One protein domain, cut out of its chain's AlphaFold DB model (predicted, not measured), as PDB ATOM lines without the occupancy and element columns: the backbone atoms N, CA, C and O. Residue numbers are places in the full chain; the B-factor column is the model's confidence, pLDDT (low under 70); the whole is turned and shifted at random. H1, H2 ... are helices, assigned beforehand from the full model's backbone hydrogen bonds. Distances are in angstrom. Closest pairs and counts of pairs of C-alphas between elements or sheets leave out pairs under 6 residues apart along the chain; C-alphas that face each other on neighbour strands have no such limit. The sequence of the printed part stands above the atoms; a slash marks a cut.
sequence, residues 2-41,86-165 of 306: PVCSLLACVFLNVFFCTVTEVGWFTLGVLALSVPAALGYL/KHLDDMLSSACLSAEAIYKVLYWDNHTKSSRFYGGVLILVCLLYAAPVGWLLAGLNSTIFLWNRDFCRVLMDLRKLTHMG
ATOM      1  N   PRO A   2     341.042 342.359 371.916       61.44
ATOM      2  CA  PRO A   2     341.610 343.724 371.957       61.44
ATOM      3  C   PRO A   2     342.956 343.882 371.215       61.44
ATOM      4  O   PRO A   2     343.275 344.970 370.748       61.44
ATOM      5  N   VAL A   3     343.717 342.796 371.023       62.50
ATOM      6  CA  VAL A   3     345.023 342.817 370.328       62.50
ATOM      7  C   VAL A   3     344.870 343.090 368.825       62.50
ATOM      8  O   VAL A   3     345.620 343.881 368.267       62.50
ATOM      9  N   CYS A   4     343.840 342.530 368.176       64.44
ATOM     10  CA  CYS A   4     343.521 342.832 366.773       64.44
ATOM     11  C   CYS A   4     343.126 344.305 366.574       64.44
ATOM     12  O   CYS A   4     343.458 344.901 365.558       64.44
ATOM     13  N   SER A   5     342.456 344.895 367.570       67.06
ATOM     14  CA  SER A   5     342.091 346.315 367.595       67.06
ATOM     15  C   SER A   5     343.336 347.207 367.711       67.06
ATOM     16  O   SER A   5     343.441 348.227 367.037       67.06
ATOM     17  N   LEU A   6     344.332 346.775 368.495       66.31
ATOM     18  CA  LEU A   6     345.608 347.479 368.653       66.31
ATOM     19  C   LEU A   6     346.466 347.392 367.389       66.31
ATOM     20  O   LEU A   6     346.994 348.405 366.944       66.31
ATOM     21  N   LEU A   7     346.539 346.213 366.767       70.75
ATOM     22  CA  LEU A   7     347.219 346.026 365.484       70.75
ATOM     23  C   LEU A   7     346.560 346.843 364.365       70.75
ATOM     24  O   LEU A   7     347.265 347.484 363.593       70.75
ATOM     25  N   ALA A   8     345.225 346.890 364.317       73.06
ATOM     26  CA  ALA A   8     344.498 347.734 363.372       73.06
ATOM     27  C   ALA A   8     344.752 349.230 363.624       73.06
ATOM     28  O   ALA A   8     344.972 349.977 362.678       73.06
ATOM     29  N   CYS A   9     344.788 349.668 364.886       71.12
ATOM     30  CA  CYS A   9     345.099 351.049 365.256       71.12
ATOM     31  C   CYS A   9     346.533 351.442 364.857       71.12
ATOM     32  O   CYS A   9     346.735 352.476 364.224       71.12
ATOM     33  N   VAL A  10     347.530 350.599 365.148       72.44
ATOM     34  CA  VAL A  10     348.928 350.833 364.745       72.44
ATOM     35  C   VAL A  10     349.057 350.849 363.225       72.44
ATOM     36  O   VAL A  10     349.673 351.758 362.682       72.44
ATOM     37  N   PHE A  11     348.428 349.902 362.528       74.44
ATOM     38  CA  PHE A  11     348.447 349.854 361.070       74.44
ATOM     39  C   PHE A  11     347.804 351.094 360.447       74.44
ATOM     40  O   PHE A  11     348.381 351.682 359.541       74.44
ATOM     41  N   LEU A  12     346.647 351.531 360.950       70.56
ATOM     42  CA  LEU A  12     345.975 352.736 360.469       70.56
ATOM     43  C   LEU A  12     346.795 353.994 360.763       70.56
ATOM     44  O   LEU A  12     346.918 354.838 359.887       70.56
ATOM     45  N   ASN A  13     347.406 354.112 361.944       65.12
ATOM     46  CA  ASN A  13     348.280 355.240 362.273       65.12
ATOM     47  C   ASN A  13     349.540 355.268 361.397       65.12
ATOM     48  O   ASN A  13     349.904 356.324 360.892       65.12
ATOM     49  N   VAL A  14     350.171 354.116 361.148       68.44
ATOM     50  CA  VAL A  14     351.300 354.004 360.212       68.44
ATOM     51  C   VAL A  14     350.847 354.341 358.796       68.44
ATOM     52  O   VAL A  14     351.522 355.105 358.124       68.44
ATOM     53  N   PHE A  15     349.691 353.848 358.358       67.19
ATOM     54  CA  PHE A  15     349.116 354.159 357.053       67.19
ATOM     55  C   PHE A  15     348.839 355.662 356.895       67.19
ATOM     56  O   PHE A  15     349.265 356.264 355.917       67.19
ATOM     57  N   PHE A  16     348.211 356.311 357.878       65.75
ATOM     58  CA  PHE A  16     347.987 357.760 357.856       65.75
ATOM     59  C   PHE A  16     349.295 358.565 357.880       65.75
ATOM     60  O   PHE A  16     349.352 359.645 357.295       65.75
ATOM     61  N   CYS A  17     350.356 358.041 358.495       62.12
ATOM     62  CA  CYS A  17     351.682 358.662 358.483       62.12
ATOM     63  C   CYS A  17     352.493 358.375 357.204       62.12
ATOM     64  O   CYS A  17     353.369 359.167 356.868       62.12
ATOM     65  N   THR A  18     352.235 357.271 356.490       63.91
ATOM     66  CA  THR A  18     352.959 356.882 355.263       63.91
ATOM     67  C   THR A  18     352.296 357.371 353.980       63.91
ATOM     68  O   THR A  18     352.943 357.397 352.932       63.91
ATOM     69  N   VAL A  19     351.028 357.794 354.039       68.56
ATOM     70  CA  VAL A  19     350.366 358.498 352.936       68.56
ATOM     71  C   VAL A  19     351.104 359.821 352.698       68.56
ATOM     72  O   VAL A  19     351.015 360.761 353.486       68.56
ATOM     73  N   THR A  20     351.863 359.861 351.601       63.91
ATOM     74  CA  THR A  20     352.645 361.019 351.144       63.91
ATOM     75  C   THR A  20     351.745 362.230 350.875       63.91
ATOM     76  O   THR A  20     350.537 362.077 350.689       63.91
ATOM     77  N   GLU A  21     352.315 363.444 350.815       61.41
ATOM     78  CA  GLU A  21     351.571 364.693 350.540       61.41
ATOM     79  C   GLU A  21     350.603 364.545 349.348       61.41
ATOM     80  O   GLU A  21     349.449 364.967 349.413       61.41
ATOM     81  N   VAL A  22     351.027 363.824 348.303       58.78
ATOM     82  CA  VAL A  22     350.240 363.500 347.099       58.78
ATOM     83  C   VAL A  22     348.991 362.665 347.410       58.78
ATOM     84  O   VAL A  22     347.931 362.897 346.830       58.78
ATOM     85  N   GLY A  23     349.070 361.722 348.347       65.38
ATOM     86  CA  GLY A  23     347.931 360.907 348.759       65.38
ATOM     87  C   GLY A  23     346.848 361.726 349.469       65.38
ATOM     88  O   GLY A  23     345.665 361.585 349.150       65.38
ATOM     89  N   TRP A  24     347.238 362.673 350.325       66.75
ATOM     90  CA  TRP A  24     346.303 363.617 350.949       66.75
ATOM     91  C   TRP A  24     345.645 364.543 349.926       66.75
ATOM     92  O   TRP A  24     344.436 364.770 350.002       66.75
ATOM     93  N   PHE A  25     346.394 365.008 348.921       59.50
ATOM     94  CA  PHE A  25     345.826 365.772 347.808       59.50
ATOM     95  C   PHE A  25     344.804 364.962 347.011       59.50
ATOM     96  O   PHE A  25     343.718 365.461 346.731       59.50
ATOM     97  N   THR A  26     345.106 363.706 346.675       61.94
ATOM     98  CA  THR A  26     344.163 362.859 345.928       61.94
ATOM     99  C   THR A  26     342.899 362.550 346.730       61.94
ATOM    100  O   THR A  26     341.802 362.613 346.176       61.94
ATOM    101  N   LEU A  27     343.017 362.307 348.041       67.81
ATOM    102  CA  LEU A  27     341.873 362.069 348.920       67.81
ATOM    103  C   LEU A  27     341.041 363.340 349.134       67.81
ATOM    104  O   LEU A  27     339.815 363.275 349.117       67.81
ATOM    105  N   GLY A  28     341.688 364.500 349.268       62.19
ATOM    106  CA  GLY A  28     341.021 365.799 349.358       62.19
ATOM    107  C   GLY A  28     340.283 366.167 348.068       62.19
ATOM    108  O   GLY A  28     339.118 366.557 348.112       62.19
ATOM    109  N   VAL A  29     340.912 365.962 346.906       67.31
ATOM    110  CA  VAL A  29     340.276 366.140 345.590       67.31
ATOM    111  C   VAL A  29     339.107 365.171 345.417       67.31
ATOM    112  O   VAL A  29     338.057 365.570 344.913       67.31
ATOM    113  N   LEU A  30     339.227 363.922 345.869       70.69
ATOM    114  CA  LEU A  30     338.126 362.962 345.829       70.69
ATOM    115  C   LEU A  30     336.980 363.380 346.766       70.69
ATOM    116  O   LEU A  30     335.828 363.405 346.348       70.69
ATOM    117  N   ALA A  31     337.284 363.806 347.993       69.88
ATOM    118  CA  ALA A  31     336.291 364.253 348.967       69.88
ATOM    119  C   ALA A  31     335.577 365.553 348.562       69.88
ATOM    120  O   ALA A  31     334.411 365.723 348.900       69.88
ATOM    121  N   LEU A  32     336.233 366.453 347.818       70.19
ATOM    122  CA  LEU A  32     335.592 367.634 347.226       70.19
ATOM    123  C   LEU A  32     334.819 367.315 345.939       70.19
ATOM    124  O   LEU A  32     333.747 367.874 345.700       70.19
ATOM    125  N   SER A  33     335.347 366.427 345.097       61.94
ATOM    126  CA  SER A  33     334.732 366.088 343.809       61.94
ATOM    127  C   SER A  33     333.513 365.183 343.953       61.94
ATOM    128  O   SER A  33     332.597 365.296 343.146       61.94
ATOM    129  N   VAL A  34     333.441 364.342 344.989       75.50
ATOM    130  CA  VAL A  34     332.301 363.443 345.226       75.50
ATOM    131  C   VAL A  34     331.009 364.221 345.524       75.50
ATOM    132  O   VAL A  34     330.024 363.978 344.828       75.50
ATOM    133  N   PRO A  35     330.963 365.199 346.449       70.88
ATOM    134  CA  PRO A  35     329.784 366.042 346.652       70.88
ATOM    135  C   PRO A  35     329.419 366.873 345.420       70.88
ATOM    136  O   PRO A  35     328.240 367.027 345.121       70.88
ATOM    137  N   ALA A  36     330.406 367.370 344.668       68.44
ATOM    138  CA  ALA A  36     330.157 368.114 343.434       68.44
ATOM    139  C   ALA A  36     329.583 367.217 342.320       68.44
ATOM    140  O   ALA A  36     328.666 367.621 341.607       68.44
ATOM    141  N   ALA A  37     330.072 365.981 342.196       71.88
ATOM    142  CA  ALA A  37     329.568 364.987 341.253       71.88
ATOM    143  C   ALA A  37     328.172 364.493 341.652       71.88
ATOM    144  O   ALA A  37     327.297 364.385 340.796       71.88
ATOM    145  N   LEU A  38     327.935 364.256 342.945       74.69
ATOM    146  CA  LEU A  38     326.621 363.898 343.477       74.69
ATOM    147  C   LEU A  38     325.620 365.045 343.329       74.69
ATOM    148  O   LEU A  38     324.495 364.790 342.920       74.69
ATOM    149  N   GLY A  39     326.033 366.293 343.564       72.19
ATOM    150  CA  GLY A  39     325.218 367.484 343.320       72.19
ATOM    151  C   GLY A  39     324.889 367.670 341.837       72.19
ATOM    152  O   GLY A  39     323.744 367.929 341.486       72.19
ATOM    153  N   TYR A  40     325.854 367.439 340.943       72.75
ATOM    154  CA  TYR A  40     325.632 367.471 339.493       72.75
ATOM    155  C   TYR A  40     324.700 366.346 339.013       72.75
ATOM    156  O   TYR A  40     323.848 366.557 338.149       72.75
ATOM    157  N   LEU A  41     324.823 365.144 339.581       69.81
ATOM    158  CA  LEU A  41     323.927 364.020 339.297       69.81
ATOM    159  C   LEU A  41     322.527 364.248 339.884       69.81
ATOM    160  O   LEU A  41     321.534 363.929 339.231       69.81
ATOM    161  N   LYS A  86     307.256 394.161 358.549       89.38
ATOM    162  CA  LYS A  86     308.343 394.884 359.200       89.38
ATOM    163  C   LYS A  86     309.470 393.939 359.600       89.38
ATOM    164  O   LYS A  86     310.623 394.221 359.312       89.38
ATOM    165  N   HIS A  87     309.136 392.792 360.182       92.44
ATOM    166  CA  HIS A  87     310.118 391.779 360.544       92.44
ATOM    167  C   HIS A  87     310.859 391.236 359.316       92.44
ATOM    168  O   HIS A  87     312.073 391.054 359.346       92.44
ATOM    169  N   LEU A  88     310.145 391.019 358.207       86.50
ATOM    170  CA  LEU A  88     310.749 390.626 356.936       86.50
ATOM    171  C   LEU A  88     311.658 391.717 356.370       86.50
ATOM    172  O   LEU A  88     312.741 391.382 355.905       86.50
ATOM    173  N   ASP A  89     311.253 392.985 356.419       90.31
ATOM    174  CA  ASP A  89     312.055 394.119 355.943       90.31
ATOM    175  C   ASP A  89     313.327 394.317 356.783       90.31
ATOM    176  O   ASP A  89     314.413 394.489 356.228       90.31
ATOM    177  N   ASP A  90     313.229 394.173 358.107       93.56
ATOM    178  CA  ASP A  90     314.370 394.208 359.028       93.56
ATOM    179  C   ASP A  90     315.328 393.031 358.769       93.56
ATOM    180  O   ASP A  90     316.550 393.205 358.713       93.56
ATOM    181  N   MET A  91     314.790 391.829 358.533       88.56
ATOM    182  CA  MET A  91     315.578 390.648 358.169       88.56
ATOM    183  C   MET A  91     316.250 390.800 356.803       88.56
ATOM    184  O   MET A  91     317.425 390.459 356.657       88.56
ATOM    185  N   LEU A  92     315.541 391.335 355.804       86.19
ATOM    186  CA  LEU A  92     316.087 391.576 354.469       86.19
ATOM    187  C   LEU A  92     317.175 392.649 354.513       86.19
ATOM    188  O   LEU A  92     318.219 392.493 353.884       86.19
ATOM    189  N   SER A  93     316.955 393.707 355.292       91.56
ATOM    190  CA  SER A  93     317.912 394.792 355.501       91.56
ATOM    191  C   SER A  93     319.169 394.293 356.212       91.56
ATOM    192  O   SER A  93     320.278 394.571 355.763       91.56
ATOM    193  N   SER A  94     319.024 393.476 357.258       91.75
ATOM    194  CA  SER A  94     320.144 392.828 357.955       91.75
ATOM    195  C   SER A  94     320.929 391.875 357.040       91.75
ATOM    196  O   SER A  94     322.164 391.898 356.995       91.75
ATOM    197  N   ALA A  95     320.225 391.078 356.233       88.44
ATOM    198  CA  ALA A  95     320.840 390.205 355.237       88.44
ATOM    199  C   ALA A  95     321.577 391.004 354.147       88.44
ATOM    200  O   ALA A  95     322.679 390.639 353.747       88.44
ATOM    201  N   CYS A  96     321.011 392.122 353.694       88.88
ATOM    202  CA  CYS A  96     321.633 392.992 352.700       88.88
ATOM    203  C   CYS A  96     322.890 393.679 353.258       88.88
ATOM    204  O   CYS A  96     323.927 393.676 352.602       88.88
ATOM    205  N   LEU A  97     322.846 394.177 354.499       88.38
ATOM    206  CA  LEU A  97     323.992 394.799 355.173       88.38
ATOM    207  C   LEU A  97     325.123 393.802 355.440       88.38
ATOM    208  O   LEU A  97     326.295 394.118 355.236       88.38
ATOM    209  N   SER A  98     324.786 392.585 355.872       82.00
ATOM    210  CA  SER A  98     325.777 391.517 356.039       82.00
ATOM    211  C   SER A  98     326.362 391.077 354.695       82.00
ATOM    212  O   SER A  98     327.578 390.920 354.593       82.00
ATOM    213  N   ALA A  99     325.548 390.972 353.640       82.38
ATOM    214  CA  ALA A  99     326.023 390.700 352.286       82.38
ATOM    215  C   ALA A  99     326.924 391.823 351.750       82.38
ATOM    216  O   ALA A  99     327.953 391.534 351.148       82.38
ATOM    217  N   GLU A 100     326.597 393.090 352.009       84.31
ATOM    218  CA  GLU A 100     327.428 394.238 351.641       84.31
ATOM    219  C   GLU A 100     328.754 394.236 352.413       84.31
ATOM    220  O   GLU A 100     329.810 394.488 351.834       84.31
ATOM    221  N   ALA A 101     328.734 393.895 353.704       78.25
ATOM    222  CA  ALA A 101     329.945 393.748 354.507       78.25
ATOM    223  C   ALA A 101     330.842 392.619 353.974       78.25
ATOM    224  O   ALA A 101     332.048 392.812 353.814       78.25
ATOM    225  N   ILE A 102     330.253 391.468 353.634       76.25
ATOM    226  CA  ILE A 102     330.963 390.345 353.011       76.25
ATOM    227  C   ILE A 102     331.513 390.765 351.645       76.25
ATOM    228  O   ILE A 102     332.680 390.510 351.359       76.25
ATOM    229  N   TYR A 103     330.719 391.461 350.829       76.12
ATOM    230  CA  TYR A 103     331.124 391.951 349.514       76.12
ATOM    231  C   TYR A 103     332.288 392.945 349.602       76.12
ATOM    232  O   TYR A 103     333.250 392.817 348.849       76.12
ATOM    233  N   LYS A 104     332.269 393.882 350.557       73.69
ATOM    234  CA  LYS A 104     333.374 394.827 350.806       73.69
ATOM    235  C   LYS A 104     334.662 394.129 351.240       73.69
ATOM    236  O   LYS A 104     335.751 394.557 350.856       73.69
ATOM    237  N   VAL A 105     334.556 393.046 352.013       71.44
ATOM    238  CA  VAL A 105     335.712 392.215 352.380       71.44
ATOM    239  C   VAL A 105     336.229 391.438 351.166       71.44
ATOM    240  O   VAL A 105     337.444 391.423 350.953       71.44
ATOM    241  N   LEU A 106     335.327 390.872 350.350       67.94
ATOM    242  CA  LEU A 106     335.647 390.083 349.152       67.94
ATOM    243  C   LEU A 106     336.266 390.903 348.021       67.94
ATOM    244  O   LEU A 106     337.169 390.434 347.334       67.94
ATOM    245  N   TYR A 107     335.780 392.126 347.829       71.69
ATOM    246  CA  TYR A 107     336.235 393.040 346.783       71.69
ATOM    247  C   TYR A 107     337.459 393.872 347.207       71.69
ATOM    248  O   TYR A 107     337.937 394.713 346.454       71.69
ATOM    249  N   TRP A 108     338.006 393.601 348.397       66.50
ATOM    250  CA  TRP A 108     339.242 394.205 348.900       66.50
ATOM    251  C   TRP A 108     339.175 395.722 349.169       66.50
ATOM    252  O   TRP A 108     340.195 396.401 349.132       66.50
ATOM    253  N   ASP A 109     337.999 396.256 349.519       70.19
ATOM    254  CA  ASP A 109     337.781 397.702 349.733       70.19
ATOM    255  C   ASP A 109     338.580 398.251 350.938       70.19
ATOM    256  O   ASP A 109     339.075 399.374 350.940       70.19
ATOM    257  N   ASN A 110     338.797 397.417 351.965       71.44
ATOM    258  CA  ASN A 110     339.682 397.718 353.095       71.44
ATOM    259  C   ASN A 110     340.906 396.796 353.092       71.44
ATOM    260  O   ASN A 110     340.883 395.718 353.697       71.44
ATOM    261  N   HIS A 111     342.002 397.257 352.481       76.81
ATOM    262  CA  HIS A 111     343.253 396.502 352.338       76.81
ATOM    263  C   HIS A 111     343.717 395.811 353.631       76.81
ATOM    264  O   HIS A 111     344.098 394.644 353.591       76.81
ATOM    265  N   THR A 112     343.641 396.481 354.786       75.69
ATOM    266  CA  THR A 112     344.143 395.967 356.074       75.69
ATOM    267  C   THR A 112     343.220 394.945 356.750       75.69
ATOM    268  O   THR A 112     343.683 394.119 357.536       75.69
ATOM    269  N   LYS A 113     341.905 395.000 356.498       73.06
ATOM    270  CA  LYS A 113     340.937 394.054 357.088       73.06
ATOM    271  C   LYS A 113     340.840 392.792 356.239       73.06
ATOM    272  O   LYS A 113     340.936 391.689 356.771       73.06
ATOM    273  N   SER A 114     340.751 392.959 354.923       77.19
ATOM    274  CA  SER A 114     340.754 391.845 353.979       77.19
ATOM    275  C   SER A 114     342.086 391.091 354.003       77.19
ATOM    276  O   SER A 114     342.070 389.868 354.002       77.19
ATOM    277  N   SER A 115     343.241 391.765 354.121       76.75
ATOM    278  CA  SER A 115     344.536 391.061 354.186       76.75
ATOM    279  C   SER A 115     344.689 390.188 355.429       76.75
ATOM    280  O   SER A 115     345.233 389.094 355.330       76.75
ATOM    281  N   ARG A 116     344.180 390.622 356.591       79.81
ATOM    282  CA  ARG A 116     344.176 389.802 357.814       79.81
ATOM    283  C   ARG A 116     343.249 388.602 357.691       79.81
ATOM    284  O   ARG A 116     343.606 387.521 358.141       79.81
ATOM    285  N   PHE A 117     342.090 388.784 357.064       77.00
ATOM    286  CA  PHE A 117     341.148 387.699 356.817       77.00
ATOM    287  C   PHE A 117     341.726 386.666 355.838       77.00
ATOM    288  O   PHE A 117     341.854 385.498 356.189       77.00
ATOM    289  N   TYR A 118     342.165 387.095 354.653       78.69
ATOM    290  CA  TYR A 118     342.753 386.205 353.650       78.69
ATOM    291  C   TYR A 118     344.091 385.618 354.089       78.69
ATOM    292  O   TYR A 118     344.339 384.446 353.842       78.69
ATOM    293  N   GLY A 119     344.925 386.395 354.780       79.62
ATOM    294  CA  GLY A 119     346.164 385.916 355.382       79.62
ATOM    295  C   GLY A 119     345.903 384.888 356.479       79.62
ATOM    296  O   GLY A 119     346.565 383.863 356.505       79.62
ATOM    297  N   GLY A 120     344.901 385.100 357.335       79.19
ATOM    298  CA  GLY A 120     344.488 384.130 358.351       79.19
ATOM    299  C   GLY A 120     343.922 382.845 357.749       79.19
ATOM    300  O   GLY A 120     344.289 381.760 358.185       79.19
ATOM    301  N   VAL A 121     343.092 382.947 356.708       79.06
ATOM    302  CA  VAL A 121     342.589 381.786 355.955       79.06
ATOM    303  C   VAL A 121     343.735 381.057 355.256       79.06
ATOM    304  O   VAL A 121     343.796 379.836 355.321       79.06
ATOM    305  N   LEU A 122     344.674 381.779 354.644       75.94
ATOM    306  CA  LEU A 122     345.852 381.196 354.008       75.94
ATOM    307  C   LEU A 122     346.748 380.507 355.036       75.94
ATOM    308  O   LEU A 122     347.150 379.382 354.801       75.94
ATOM    309  N   ILE A 123     347.004 381.125 356.190       75.38
ATOM    310  CA  ILE A 123     347.763 380.521 357.292       75.38
ATOM    311  C   ILE A 123     347.030 379.298 357.833       75.38
ATOM    312  O   ILE A 123     347.670 378.287 358.066       75.38
ATOM    313  N   LEU A 124     345.708 379.336 357.991       77.56
ATOM    314  CA  LEU A 124     344.922 378.181 358.424       77.56
ATOM    315  C   LEU A 124     344.994 377.042 357.404       77.56
ATOM    316  O   LEU A 124     345.185 375.900 357.796       77.56
ATOM    317  N   VAL A 125     344.889 377.342 356.109       73.00
ATOM    318  CA  VAL A 125     345.049 376.363 355.023       73.00
ATOM    319  C   VAL A 125     346.482 375.833 354.984       73.00
ATOM    320  O   VAL A 125     346.672 374.630 354.877       73.00
ATOM    321  N   CYS A 126     347.490 376.691 355.145       64.56
ATOM    322  CA  CYS A 126     348.899 376.315 355.224       64.56
ATOM    323  C   CYS A 126     349.209 375.504 356.483       64.56
ATOM    324  O   CYS A 126     350.025 374.604 356.410       64.56
ATOM    325  N   LEU A 127     348.571 375.780 357.620       65.88
ATOM    326  CA  LEU A 127     348.698 375.000 358.849       65.88
ATOM    327  C   LEU A 127     347.935 373.686 358.743       65.88
ATOM    328  O   LEU A 127     348.439 372.688 359.211       65.88
ATOM    329  N   LEU A 128     346.771 373.643 358.102       67.88
ATOM    330  CA  LEU A 128     346.078 372.390 357.779       67.88
ATOM    331  C   LEU A 128     346.862 371.552 356.764       67.88
ATOM    332  O   LEU A 128     346.719 370.337 356.737       67.88
ATOM    333  N   TYR A 129     347.669 372.203 355.931       66.69
ATOM    334  CA  TYR A 129     348.548 371.567 354.962       66.69
ATOM    335  C   TYR A 129     349.872 371.095 355.592       66.69
ATOM    336  O   TYR A 129     350.320 369.987 355.319       66.69
ATOM    337  N   ALA A 130     350.482 371.918 356.452       60.53
ATOM    338  CA  ALA A 130     351.796 371.696 357.059       60.53
ATOM    339  C   ALA A 130     351.737 370.961 358.406       60.53
ATOM    340  O   ALA A 130     352.646 370.195 358.715       60.53
ATOM    341  N   ALA A 131     350.685 371.160 359.209       62.25
ATOM    342  CA  ALA A 131     350.340 370.220 360.268       62.25
ATOM    343  C   ALA A 131     349.848 368.980 359.530       62.25
ATOM    344  O   ALA A 131     348.812 369.054 358.866       62.25
ATOM    345  N   PRO A 132     350.597 367.870 359.554       70.12
ATOM    346  CA  PRO A 132     350.306 366.797 358.632       70.12
ATOM    347  C   PRO A 132     348.930 366.285 359.016       70.12
ATOM    348  O   PRO A 132     348.709 365.876 360.155       70.12
ATOM    349  N   VAL A 133     347.989 366.363 358.079       64.62
ATOM    350  CA  VAL A 133     346.611 365.877 358.230       64.62
ATOM    351  C   VAL A 133     346.607 364.452 358.811       64.62
ATOM    352  O   VAL A 133     345.723 364.095 359.589       64.62
ATOM    353  N   GLY A 134     347.679 363.694 358.547       64.50
ATOM    354  CA  GLY A 134     348.023 362.430 359.190       64.50
ATOM    355  C   GLY A 134     348.136 362.460 360.721       64.50
ATOM    356  O   GLY A 134     347.571 361.575 361.342       64.50
ATOM    357  N   TRP A 135     348.760 363.452 361.370       68.50
ATOM    358  CA  TRP A 135     348.828 363.533 362.844       68.50
ATOM    359  C   TRP A 135     347.501 363.917 363.479       68.50
ATOM    360  O   TRP A 135     347.178 363.419 364.553       68.50
ATOM    361  N   LEU A 136     346.719 364.782 362.830       72.19
ATOM    362  CA  LEU A 136     345.383 365.121 363.321       72.19
ATOM    363  C   LEU A 136     344.450 363.912 363.225       72.19
ATOM    364  O   LEU A 136     343.737 363.617 364.181       72.19
ATOM    365  N   LEU A 137     344.493 363.170 362.116       66.50
ATOM    366  CA  LEU A 137     343.710 361.945 361.953       66.50
ATOM    367  C   LEU A 137     344.241 360.788 362.798       66.50
ATOM    368  O   LEU A 137     343.434 360.049 363.350       66.50
ATOM    369  N   ALA A 138     345.555 360.656 362.972       70.00
ATOM    370  CA  ALA A 138     346.157 359.681 363.878       70.00
ATOM    371  C   ALA A 138     345.818 359.994 365.340       70.00
ATOM    372  O   ALA A 138     345.469 359.098 366.105       70.00
ATOM    373  N   GLY A 139     345.840 361.273 365.724       73.12
ATOM    374  CA  GLY A 139     345.388 361.747 367.027       73.12
ATOM    375  C   GLY A 139     343.905 361.459 367.241       73.12
ATOM    376  O   GLY A 139     343.545 360.834 368.233       73.12
ATOM    377  N   LEU A 140     343.049 361.821 366.282       74.00
ATOM    378  CA  LEU A 140     341.609 361.569 366.352       74.00
ATOM    379  C   LEU A 140     341.297 360.066 366.420       74.00
ATOM    380  O   LEU A 140     340.528 359.632 367.275       74.00
ATOM    381  N   ASN A 141     341.944 359.255 365.584       73.56
ATOM    382  CA  ASN A 141     341.822 357.802 365.603       73.56
ATOM    383  C   ASN A 141     342.259 357.245 366.969       73.56
ATOM    384  O   ASN A 141     341.500 356.542 367.632       73.56
ATOM    385  N   SER A 142     343.411 357.685 367.474       75.00
ATOM    386  CA  SER A 142     343.891 357.311 368.806       75.00
ATOM    387  C   SER A 142     342.895 357.696 369.906       75.00
ATOM    388  O   SER A 142     342.627 356.879 370.784       75.00
ATOM    389  N   THR A 143     342.273 358.881 369.845       73.94
ATOM    390  CA  THR A 143     341.250 359.298 370.822       73.94
ATOM    391  C   THR A 143     339.971 358.463 370.751       73.94
ATOM    392  O   THR A 143     339.414 358.141 371.797       73.94
ATOM    393  N   ILE A 144     339.533 358.046 369.558       77.25
ATOM    394  CA  ILE A 144     338.358 357.179 369.369       77.25
ATOM    395  C   ILE A 144     338.620 355.783 369.949       77.25
ATOM    396  O   ILE A 144     337.758 355.217 370.621       77.25
ATOM    397  N   PHE A 145     339.821 355.237 369.747       69.94
ATOM    398  CA  PHE A 145     340.197 353.947 370.328       69.94
ATOM    399  C   PHE A 145     340.398 354.036 371.847       69.94
ATOM    400  O   PHE A 145     339.965 353.138 372.565       69.94
ATOM    401  N   LEU A 146     340.976 355.130 372.359       69.31
ATOM    402  CA  LEU A 146     341.117 355.392 373.800       69.31
ATOM    403  C   LEU A 146     339.770 355.627 374.498       69.31
ATOM    404  O   LEU A 146     339.633 355.307 375.676       69.31
ATOM    405  N   TRP A 147     338.757 356.124 373.783       75.88
ATOM    406  CA  TRP A 147     337.393 356.246 374.304       75.88
ATOM    407  C   TRP A 147     336.797 354.881 374.687       75.88
ATOM    408  O   TRP A 147     335.946 354.789 375.577       75.88
ATOM    409  N   ASN A 148     337.270 353.794 374.067       78.50
ATOM    410  CA  ASN A 148     336.915 352.449 374.491       78.50
ATOM    411  C   ASN A 148     337.688 352.067 375.770       78.50
ATOM    412  O   ASN A 148     338.903 351.848 375.760       78.50
ATOM    413  N   ARG A 149     336.961 351.939 376.889       68.19
ATOM    414  CA  ARG A 149     337.534 351.610 378.209       68.19
ATOM    415  C   ARG A 149     338.298 350.282 378.216       68.19
ATOM    416  O   ARG A 149     339.248 350.146 378.988       68.19
ATOM    417  N   ASP A 150     337.929 349.335 377.356       69.75
ATOM    418  CA  ASP A 150     338.609 348.040 377.243       69.75
ATOM    419  C   ASP A 150     339.981 348.165 376.570       69.75
ATOM    420  O   ASP A 150     340.918 347.442 376.910       69.75
ATOM    421  N   PHE A 151     340.135 349.132 375.664       67.06
ATOM    422  CA  PHE A 151     341.398 349.412 374.987       67.06
ATOM    423  C   PHE A 151     342.396 350.109 375.917       67.06
ATOM    424  O   PHE A 151     343.562 349.720 375.984       67.06
ATOM    425  N   CYS A 152     341.921 351.072 376.716       68.56
ATOM    426  CA  CYS A 152     342.728 351.711 377.760       68.56
ATOM    427  C   CYS A 152     343.298 350.698 378.762       68.56
ATOM    428  O   CYS A 152     344.447 350.830 379.182       68.56
ATOM    429  N   ARG A 153     342.524 349.666 379.123       74.12
ATOM    430  CA  ARG A 153     342.969 348.616 380.050       74.12
ATOM    431  C   ARG A 153     344.171 347.846 379.499       74.12
ATOM    432  O   ARG A 153     345.174 347.717 380.189       74.12
ATOM    433  N   VAL A 154     344.107 347.431 378.234       75.88
ATOM    434  CA  VAL A 154     345.198 346.702 377.565       75.88
ATOM    435  C   VAL A 154     346.451 347.563 377.400       75.88
ATOM    436  O   VAL A 154     347.560 347.070 377.574       75.88
ATOM    437  N   LEU A 155     346.288 348.860 377.132       71.50
ATOM    438  CA  LEU A 155     347.394 349.823 377.066       71.50
ATOM    439  C   LEU A 155     348.095 349.989 378.421       71.50
ATOM    440  O   LEU A 155     349.323 350.031 378.491       71.50
ATOM    441  N   MET A 156     347.321 350.046 379.507       71.44
ATOM    442  CA  MET A 156     347.870 350.081 380.863       71.44
ATOM    443  C   MET A 156     348.578 348.777 381.239       71.44
ATOM    444  O   MET A 156     349.619 348.834 381.890       71.44
ATOM    445  N   ASP A 157     348.064 347.624 380.815       78.25
ATOM    446  CA  ASP A 157     348.693 346.326 381.079       78.25
ATOM    447  C   ASP A 157     350.004 346.149 380.292       78.25
ATOM    448  O   ASP A 157     351.003 345.706 380.860       78.25
ATOM    449  N   LEU A 158     350.066 346.606 379.034       72.50
ATOM    450  CA  LEU A 158     351.313 346.659 378.258       72.50
ATOM    451  C   LEU A 158     352.346 347.598 378.898       72.50
ATOM    452  O   LEU A 158     353.518 347.247 379.006       72.50
ATOM    453  N   ARG A 159     351.911 348.772 379.375       78.69
ATOM    454  CA  ARG A 159     352.786 349.742 380.051       78.69
ATOM    455  C   ARG A 159     353.356 349.194 381.365       78.69
ATOM    456  O   ARG A 159     354.502 349.481 381.706       78.69
ATOM    457  N   LYS A 160     352.576 348.398 382.103       75.50
ATOM    458  CA  LYS A 160     353.050 347.695 383.304       75.50
ATOM    459  C   LYS A 160     354.108 346.648 382.959       75.50
ATOM    460  O   LYS A 160     355.120 346.587 383.647       75.50
ATOM    461  N   LEU A 161     353.914 345.885 381.882       73.19
ATOM    462  CA  LEU A 161     354.893 344.903 381.398       73.19
ATOM    463  C   LEU A 161     356.209 345.567 380.969       73.19
ATOM    464  O   LEU A 161     357.279 345.082 381.326       73.19
ATOM    465  N   THR A 162     356.154 346.711 380.281       67.62
ATOM    466  CA  THR A 162     357.367 347.456 379.900       67.62
ATOM    467  C   THR A 162     358.100 348.036 381.107       67.62
ATOM    468  O   THR A 162     359.325 348.023 381.142       67.62
ATOM    469  N   HIS A 163     357.366 348.503 382.122       61.69
ATOM    470  CA  HIS A 163     357.963 349.057 383.340       61.69
ATOM    471  C   HIS A 163     358.559 347.963 384.246       61.69
ATOM    472  O   HIS A 163     359.589 348.189 384.874       61.69
ATOM    473  N   MET A 164     357.950 346.770 384.279       60.72
ATOM    474  CA  MET A 164     358.478 345.591 384.980       60.72
ATOM    475  C   MET A 164     359.714 344.998 384.296       60.72
ATOM    476  O   MET A 164     360.650 344.584 384.979       60.72
ATOM    477  N   GLY A 165     359.755 344.990 382.959       57.81
ATOM    478  CA  GLY A 165     360.945 344.577 382.207       57.81
ATOM    479  C   GLY A 165     362.147 345.498 382.444       57.81
ATOM    480  O   GLY A 165     363.277 345.029 382.509       57.81
TER     481      GLY A 165
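Overview. This is residues 2 to 41 and 86 to 165 of the 306 residues of the protein "Protrudin" of Labrus bergylta (ballan wrasse) (UniProt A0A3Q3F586). The model is an open zigzag of helices: H1 and H5 lie side by side, and H4 leads from H5 as an arm to H3. Residues 26 to 41 of H2, 86 to 100 of H3 and 156 to 165 of H6 stick out. The printed part has 120 residues, 110 of them in six named helices, H1 to H6 in order along the chain, with no named strand; its class is all helix, and the whole is extended, with a radius of gyration of the C-alphas of 23.3 A and spans of 72 by 40 by 38 A.

Along the chain. H1, residues 3 to 18, 22.1 A, begins at C-alpha 3 (345.023, 342.817, 370.328). H2 is residues 21 to 41, 29.9 A; H3 86 to 106, 29.5 A; H4 111 to 130, 26.7 A; H5 133 to 147, 20.9 A. H6, residues 149 to 165, 24.8 A, ends at C-alpha 165 (360.945, 344.577, 382.207).

Arrangement. H1 and H5 touch, opposite ways at a shallow 15 degrees; their closest C-alphas, Phe 16 and Gly 134, are 4.9 A apart. H3 and H4 only just touch, only at the corner, with 3 pairs of C-alphas within 8 A, the closest Val 105 and Ser 114, 5.3 A. H2 and H6 touch no helix. Every O i to N i+4 pair is within hydrogen-bond range in H1, H3, H5 and H6, 15 of 17 in H2, 15 of 16 in H4.

Size, cuts and confidence. Residues 42 to 85 are cut out; C-alphas 41 and 86 are 39.9 A apart. pLDDT is under 70 in 48 residues, among them 13 to 29.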